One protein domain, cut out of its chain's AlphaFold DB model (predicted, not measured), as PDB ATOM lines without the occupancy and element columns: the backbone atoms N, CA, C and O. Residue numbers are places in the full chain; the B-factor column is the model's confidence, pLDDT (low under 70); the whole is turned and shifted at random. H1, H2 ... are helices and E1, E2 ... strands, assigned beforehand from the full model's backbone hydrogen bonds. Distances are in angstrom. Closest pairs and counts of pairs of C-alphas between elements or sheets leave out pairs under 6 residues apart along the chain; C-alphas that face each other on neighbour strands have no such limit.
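AT A GLANCE: This is residues 2 to 51 of the 361 residues of the protein "PAZ domain-containing protein" of Hordeum vulgare subsp. vulgare (UniProt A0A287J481). Two separate hairpins, the short E1 and E2 and the long E3 and E4, point along different directions, with the short helix H1 set between E1 and E3. The long hairpin with its turn at residues 39 and 40 and the last residues, 47 to 51, makes the longest axis. The 50 printed residues hold one named helix and four named strands, in the order H1, E1, E2, E3, E4, in two antiparallel sheets of two strands each. The class is mostly strand, though only 22 residues are in named elements; the whole is compact, with a radius of gyration of the C-alphas of 10.8 A and spans of 32 by 25 by 17 A.

IN THESE COORDINATES: H1 is residues 2 to 5, with C-alpha 2 at (-50.293, -15.266, -11.701). E1 is residues 15 to 17 and E2 residues 23 to 25. E3, residues 33 to 38, is 15.3 A long from first to last C-alpha, and E4, residues 41 to 46, is 15.9 A long and ends with C-alpha 46 at (-41.449, -19.501, -10.106).

HOW THE PARTS SIT: The closest C-alphas of H1 and E1 are those of Leu 3 and Ala 15, 6.0 A apart. H1 is too short for any O i to N i+4 pair, and its one O i to N i+3 pair is within range. E1 and E2 are an antiparallel hairpin at 158 degrees, with N 16 and O 24 within hydrogen-bond range at 2.9 A. E2 and E3 are apart. E3 and E4 are an antiparallel hairpin at 150 degrees, with N 36 and O 43 within hydrogen-bond range at 2.8 A. The closest C-alphas of H1 and E3 are those of Leu 2 and Val 36, 6.2 A apart.

THE WHOLE: The two C-alphas farthest apart are those of Ser 40 and Gln 51, 33.1 A. The printed part has no cut and no long link. Its mean pLDDT is 84.1, and no printed residue is under 70.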
ATOM      1  N   LEU A   2     -51.480 -16.045 -12.122       84.31
ATOM      2  CA  LEU A   2     -50.293 -15.266 -11.701       84.31
ATOM      3  C   LEU A   2     -50.401 -13.778 -12.092       84.31
ATOM      4  O   LEU A   2     -50.335 -12.907 -11.241       84.31
ATOM      5  N   LEU A   3     -50.737 -13.497 -13.358       85.31
ATOM      6  CA  LEU A   3     -51.015 -12.133 -13.834       85.31
ATOM      7  C   LEU A   3     -52.164 -11.414 -13.097       85.31
ATOM      8  O   LEU A   3     -52.272 -10.203 -13.210       85.31
ATOM      9  N   GLU A   4     -53.073 -12.138 -12.436       83.62
ATOM     10  CA  GLU A   4     -54.140 -11.530 -11.622       83.62
ATOM     11  C   GLU A   4     -53.640 -11.205 -10.212       83.62
ATOM     12  O   GLU A   4     -54.086 -10.212  -9.652       83.62
ATOM     13  N   ILE A   5     -52.739 -12.028  -9.660       84.25
ATOM     14  CA  ILE A   5     -52.107 -11.822  -8.350       84.25
ATOM     15  C   ILE A   5     -51.230 -10.573  -8.407       84.25
ATOM     16  O   ILE A   5     -51.498  -9.633  -7.674       84.25
ATOM     17  N   LEU A   6     -50.309 -10.509  -9.375       84.69
ATOM     18  CA  LEU A   6     -49.376  -9.383  -9.534       84.69
ATOM     19  C   LEU A   6     -50.073  -8.028  -9.716       84.69
ATOM     20  O   LEU A   6     -49.496  -6.990  -9.436       84.69
ATOM     21  N   LYS A   7     -51.319  -8.019 -10.202       80.75
ATOM     22  CA  LYS A   7     -52.100  -6.791 -10.423       80.75
ATOM     23  C   LYS A   7     -52.826  -6.295  -9.178       80.75
ATOM     24  O   LYS A   7     -53.382  -5.200  -9.211       80.75
ATOM     25  N   ARG A   8     -52.920  -7.115  -8.134       80.81
ATOM     26  CA  ARG A   8     -53.601  -6.763  -6.888       80.81
ATOM     27  C   ARG A   8     -52.588  -6.188  -5.895       80.81
ATOM     28  O   ARG A   8     -51.397  -6.461  -6.022       80.81
ATOM     29  N   PRO A   9     -53.050  -5.415  -4.903       72.88
ATOM     30  CA  PRO A   9     -52.217  -5.068  -3.760       72.88
ATOM     31  C   PRO A   9     -51.686  -6.345  -3.077       72.88
ATOM     32  O   PRO A   9     -52.441  -7.321  -2.995       72.88
ATOM     33  N   PRO A  10     -50.436  -6.354  -2.581       74.69
ATOM     34  CA  PRO A  10     -49.519  -5.213  -2.473       74.69
ATOM     35  C   PRO A  10     -48.748  -4.874  -3.763       74.69
ATOM     36  O   PRO A  10     -48.376  -3.718  -3.935       74.69
ATOM     37  N   ASP A  11     -48.576  -5.820  -4.690       75.38
ATOM     38  CA  ASP A  11     -47.670  -5.674  -5.843       75.38
ATOM     39  C   ASP A  11     -48.087  -4.562  -6.815       75.38
ATOM     40  O   ASP A  11     -47.248  -3.796  -7.285       75.38
ATOM     41  N   SER A  12     -49.387  -4.480  -7.135       80.81
ATOM     42  CA  SER A  12     -49.970  -3.490  -8.064       80.81
ATOM     43  C   SER A  12     -49.169  -3.312  -9.369       80.81
ATOM     44  O   SER A  12     -49.066  -2.216  -9.924       80.81
ATOM     45  N   LEU A  13     -48.600  -4.408  -9.870       85.06
ATOM     46  CA  LEU A  13     -47.602  -4.432 -10.926       85.06
ATOM     47  C   LEU A  13     -48.234  -4.662 -12.301       85.06
ATOM     48  O   LEU A  13     -49.062  -5.560 -12.507       85.06
ATOM     49  N   ALA A  14     -47.788  -3.888 -13.290       85.31
ATOM     50  CA  ALA A  14     -48.146  -4.141 -14.675       85.31
ATOM     51  C   ALA A  14     -47.410  -5.396 -15.156       85.31
ATOM     52  O   ALA A  14     -46.181  -5.439 -15.167       85.31
ATOM     53  N   ALA A  15     -48.163  -6.423 -15.549       88.19
ATOM     54  CA  ALA A  15     -47.612  -7.705 -15.973       88.19
ATOM     55  C   ALA A  15     -48.353  -8.259 -17.197       88.19
ATOM     56  O   ALA A  15     -49.594  -8.279 -17.235       88.19
ATOM     57  N   VAL A  16     -47.590  -8.755 -18.174       88.81
ATOM     58  CA  VAL A  16     -48.091  -9.416 -19.390       88.81
ATOM     59  C   VAL A  16     -47.293 -10.682 -19.695       88.81
ATOM     60  O   VAL A  16     -46.128 -10.798 -19.323       88.81
ATOM     61  N   SER A  17     -47.906 -11.644 -20.385       86.75
ATOM     62  CA  SER A  17     -47.230 -12.871 -20.816       86.75
ATOM     63  C   SER A  17     -47.402 -13.086 -22.313       86.75
ATOM     64  O   SER A  17     -48.462 -12.807 -22.866       86.75
ATOM     65  N   ASP A  18     -46.379 -13.645 -22.956       84.62
ATOM     66  CA  ASP A  18     -46.440 -14.063 -24.360       84.62
ATOM     67  C   ASP A  18     -47.143 -15.421 -24.567       84.62
ATOM     68  O   ASP A  18     -47.252 -15.905 -25.696       84.62
ATOM     69  N   GLY A  19     -47.592 -16.068 -23.484       81.50
ATOM     70  CA  GLY A  19     -48.210 -17.396 -23.514       81.50
ATOM     71  C   GLY A  19     -47.236 -18.546 -23.797       81.50
ATOM     72  O   GLY A  19     -47.668 -19.694 -23.878       81.50
ATOM     73  N   LYS A  20     -45.932 -18.265 -23.923       83.62
ATOM     74  CA  LYS A  20     -44.849 -19.238 -24.156       83.62
ATOM     75  C   LYS A  20     -43.921 -19.365 -22.944       83.62
ATOM     76  O   LYS A  20     -42.794 -19.834 -23.072       83.62
ATOM     77  N   GLY A  21     -44.401 -18.947 -21.774       83.88
ATOM     78  CA  GLY A  21     -43.660 -19.009 -20.516       83.88
ATOM     79  C   GLY A  21     -42.790 -17.786 -20.233       83.88
ATOM     80  O   GLY A  21     -42.049 -17.814 -19.256       83.88
ATOM     81  N   ARG A  22     -42.872 -16.710 -21.032       88.62
ATOM     82  CA  ARG A  22     -42.218 -15.438 -20.699       88.62
ATOM     83  C   ARG A  22     -43.209 -14.498 -20.030       88.62
ATOM     84  O   ARG A  22     -44.385 -14.431 -20.406       88.62
ATOM     85  N   LEU A  23     -42.709 -13.788 -19.031       90.06
ATOM     86  CA  LEU A  23     -43.424 -12.793 -18.252       90.06
ATOM     87  C   LEU A  23     -42.658 -11.476 -18.377       90.06
ATOM     88  O   LEU A  23     -41.442 -11.458 -18.213       90.06
ATOM     89  N   PHE A  24     -43.371 -10.398 -18.680       88.88
ATOM     90  CA  PHE A  24     -42.818  -9.052 -18.766       88.88
ATOM     91  C   PHE A  24     -43.530  -8.172 -17.751       88.88
ATOM     92  O   PHE A  24     -44.766  -8.154 -17.705       88.88
ATOM     93  N   THR A  25     -42.754  -7.459 -16.943       89.19
ATOM     94  CA  THR A  25     -43.244  -6.627 -15.847       89.19
ATOM     95  C   THR A  25     -42.671  -5.218 -15.926       89.19
ATOM     96  O   THR A  25     -41.594  -5.014 -16.486       89.19
ATOM     97  N   SER A  26     -43.392  -4.232 -15.390       86.12
ATOM     98  CA  SER A  26     -42.929  -2.834 -15.344       86.12
ATOM     99  C   SER A  26     -41.841  -2.577 -14.293       86.12
ATOM    100  O   SER A  26     -41.155  -1.564 -14.365       86.12
ATOM    101  N   ALA A  27     -41.686  -3.482 -13.327       85.69
ATOM    102  CA  ALA A  27     -40.668  -3.454 -12.283       85.69
ATOM    103  C   ALA A  27     -40.234  -4.884 -11.929       85.69
ATOM    104  O   ALA A  27     -40.847  -5.862 -12.374       85.69
ATOM    105  N   GLU A  28     -39.157  -5.001 -11.156       86.56
ATOM    106  CA  GLU A  28     -38.669  -6.286 -10.658       86.56
ATOM    107  C   GLU A  28     -39.697  -6.921  -9.713       86.56
ATOM    108  O   GLU A  28     -40.415  -6.228  -8.993       86.56
ATOM    109  N   LEU A  29     -39.811  -8.248  -9.778       86.38
ATOM    110  CA  LEU A  29     -40.753  -8.992  -8.952       86.38
ATOM    111  C   LEU A  29     -40.248  -9.041  -7.502       86.38
ATOM    112  O   LEU A  29     -39.075  -9.360  -7.304       86.38
ATOM    113  N   PRO A  30     -41.109  -8.780  -6.502       77.19
ATOM    114  CA  PRO A  30     -40.711  -8.821  -5.094       77.19
ATOM    115  C   PRO A  30     -40.367 -10.240  -4.629       77.19
ATOM    116  O   PRO A  30     -39.438 -10.431  -3.849       77.19
ATOM    117  N   GLU A  31     -41.084 -11.242  -5.142       78.88
ATOM    118  CA  GLU A  31     -40.864 -12.656  -4.840       78.88
ATOM    119  C   GLU A  31     -40.452 -13.441  -6.091       78.88
ATOM    120  O   GLU A  31     -40.853 -13.125  -7.216       78.88
ATOM    121  N   SER A  32     -39.678 -14.510  -5.888       76.44
ATOM    122  CA  SER A  32     -39.268 -15.443  -6.945       76.44
ATOM    123  C   SER A  32     -40.253 -16.598  -7.147       76.44
ATOM    124  O   SER A  32     -40.210 -17.253  -8.190       76.44
ATOM    125  N   VAL A  33     -41.146 -16.859  -6.183       86.00
ATOM    126  CA  VAL A  33     -42.120 -17.959  -6.214       86.00
ATOM    127  C   VAL A  33     -43.467 -17.484  -5.687       86.00
ATOM    128  O   VAL A  33     -43.573 -17.085  -4.539       86.00
ATOM    129  N   TYR A  34     -44.512 -17.636  -6.497       86.75
ATOM    130  CA  TYR A  34     -45.883 -17.283  -6.141       86.75
ATOM    131  C   TYR A  34     -46.741 -18.539  -6.044       86.75
ATOM    132  O   TYR A  34     -46.742 -19.374  -6.957       86.75
ATOM    133  N   GLN A  35     -47.537 -18.661  -4.983       86.50
ATOM    134  CA  GLN A  35     -48.563 -19.697  -4.912       86.50
ATOM    135  C   GLN A  35     -49.779 -19.293  -5.742       86.50
ATOM    136  O   GLN A  35     -50.405 -18.256  -5.534       86.50
ATOM    137  N   VAL A  36     -50.126 -20.135  -6.710       88.56
ATOM    138  CA  VAL A  36     -51.210 -19.888  -7.649       88.56
ATOM    139  C   VAL A  36     -52.227 -21.008  -7.544       88.56
ATOM    140  O   VAL A  36     -51.971 -22.149  -7.935       88.56
ATOM    141  N   GLU A  37     -53.423 -20.670  -7.081       85.19
ATOM    142  CA  GLU A  37     -54.529 -21.611  -7.087       85.19
ATOM    143  C   GLU A  37     -55.219 -21.621  -8.457       85.19
ATOM    144  O   GLU A  37     -55.740 -20.615  -8.958       85.19
ATOM    145  N   VAL A  38     -55.229 -22.793  -9.093       81.75
ATOM    146  CA  VAL A  38     -55.960 -23.021 -10.338       81.75
ATOM    147  C   VAL A  38     -56.979 -24.117 -10.096       81.75
ATOM    148  O   VAL A  38     -56.656 -25.303 -10.005       81.75
ATOM    149  N   ARG A  39     -58.250 -23.706 -10.072       74.88
ATOM    150  CA  ARG A  39     -59.421 -24.543  -9.781       74.88
ATOM    151  C   ARG A  39     -59.479 -25.003  -8.321       74.88
ATOM    152  O   ARG A  39     -60.303 -24.482  -7.595       74.88
ATOM    153  N   SER A  40     -58.696 -26.018  -7.964       77.31
ATOM    154  CA  SER A  40     -58.674 -26.664  -6.633       77.31
ATOM    155  C   SER A  40     -57.312 -27.320  -6.379       77.31
ATOM    156  O   SER A  40     -57.200 -28.347  -5.716       77.31
ATOM    157  N   ARG A  41     -56.287 -26.823  -7.071       79.62
ATOM    158  CA  ARG A  41     -54.909 -27.283  -6.979       79.62
ATOM    159  C   ARG A  41     -54.042 -26.051  -6.838       79.62
ATOM    160  O   ARG A  41     -54.188 -25.108  -7.623       79.62
ATOM    161  N   THR A  42     -53.152 -26.098  -5.865       88.44
ATOM    162  CA  THR A  42     -52.146 -25.071  -5.637       88.44
ATOM    163  C   THR A  42     -50.902 -25.434  -6.429       88.44
ATOM    164  O   THR A  42     -50.451 -26.580  -6.411       88.44
ATOM    165  N   TYR A  43     -50.380 -24.462  -7.163       88.06
ATOM    166  CA  TYR A  43     -49.153 -24.578  -7.934       88.06
ATOM    167  C   TYR A  43     -48.170 -23.519  -7.456       88.06
ATOM    168  O   TYR A  43     -48.572 -22.386  -7.210       88.06
ATOM    169  N   ASN A  44     -46.888 -23.863  -7.403       89.19
ATOM    170  CA  ASN A  44     -45.829 -22.883  -7.191       89.19
ATOM    171  C   ASN A  44     -45.363 -22.395  -8.562       89.19
ATOM    172  O   ASN A  44     -44.826 -23.172  -9.352       89.19
ATOM    173  N   ALA A  45     -45.619 -21.127  -8.869       87.44
ATOM    174  CA  ALA A  45     -45.141 -20.480 -10.079       87.44
ATOM    175  C   ALA A  45     -43.859 -19.716  -9.751       87.44
ATOM    176  O   ALA A  45     -43.914 -18.696  -9.068       87.44
ATOM    177  N   SER A  46     -42.720 -20.206 -10.231       86.25
ATOM    178  CA  SER A  46     -41.449 -19.501 -10.106       86.25
ATOM    179  C   SER A  46     -41.210 -18.566 -11.291       86.25
ATOM    180  O   SER A  46     -41.578 -18.869 -12.430       86.25
ATOM    181  N   ALA A  47     -40.591 -17.421 -11.022       86.25
ATOM    182  CA  ALA A  47     -40.158 -16.461 -12.024       86.25
ATOM    183  C   ALA A  47     -38.692 -16.093 -11.774       86.25
ATOM    184  O   ALA A  47     -38.305 -15.743 -10.663       86.25
ATOM    185  N   GLU A  48     -37.876 -16.178 -12.823       86.69
ATOM    186  CA  GLU A  48     -36.453 -15.841 -12.791       86.69
ATOM    187  C   GLU A  48     -36.212 -14.621 -13.685       86.69
ATOM    188  O   GLU A  48     -36.631 -14.602 -14.849       86.69
ATOM    189  N   LEU A  49     -35.525 -13.604 -13.161       87.38
ATOM    190  CA  LEU A  49     -35.153 -12.428 -13.940       87.38
ATOM    191  C   LEU A  49     -34.057 -12.802 -14.947       87.38
ATOM    192  O   LEU A  49     -32.906 -13.010 -14.579       87.38
ATOM    193  N   LYS A  50     -34.410 -12.866 -16.235       85.94
ATOM    194  CA  LYS A  50     -33.445 -13.153 -17.311       85.94
ATOM    195  C   LYS A  50     -32.728 -11.912 -17.832       85.94
ATOM    196  O   LYS A  50     -31.561 -11.995 -18.194       85.94
ATOM    197  N   GLN A  51     -33.436 -10.792 -17.945       84.25
ATOM    198  CA  GLN A  51     -32.906  -9.568 -18.540       84.25
ATOM    199  C   GLN A  51     -33.717  -8.363 -18.072       84.25
ATOM    200  O   GLN A  51     -34.948  -8.416 -18.041       84.25
TER     201      GLN A  51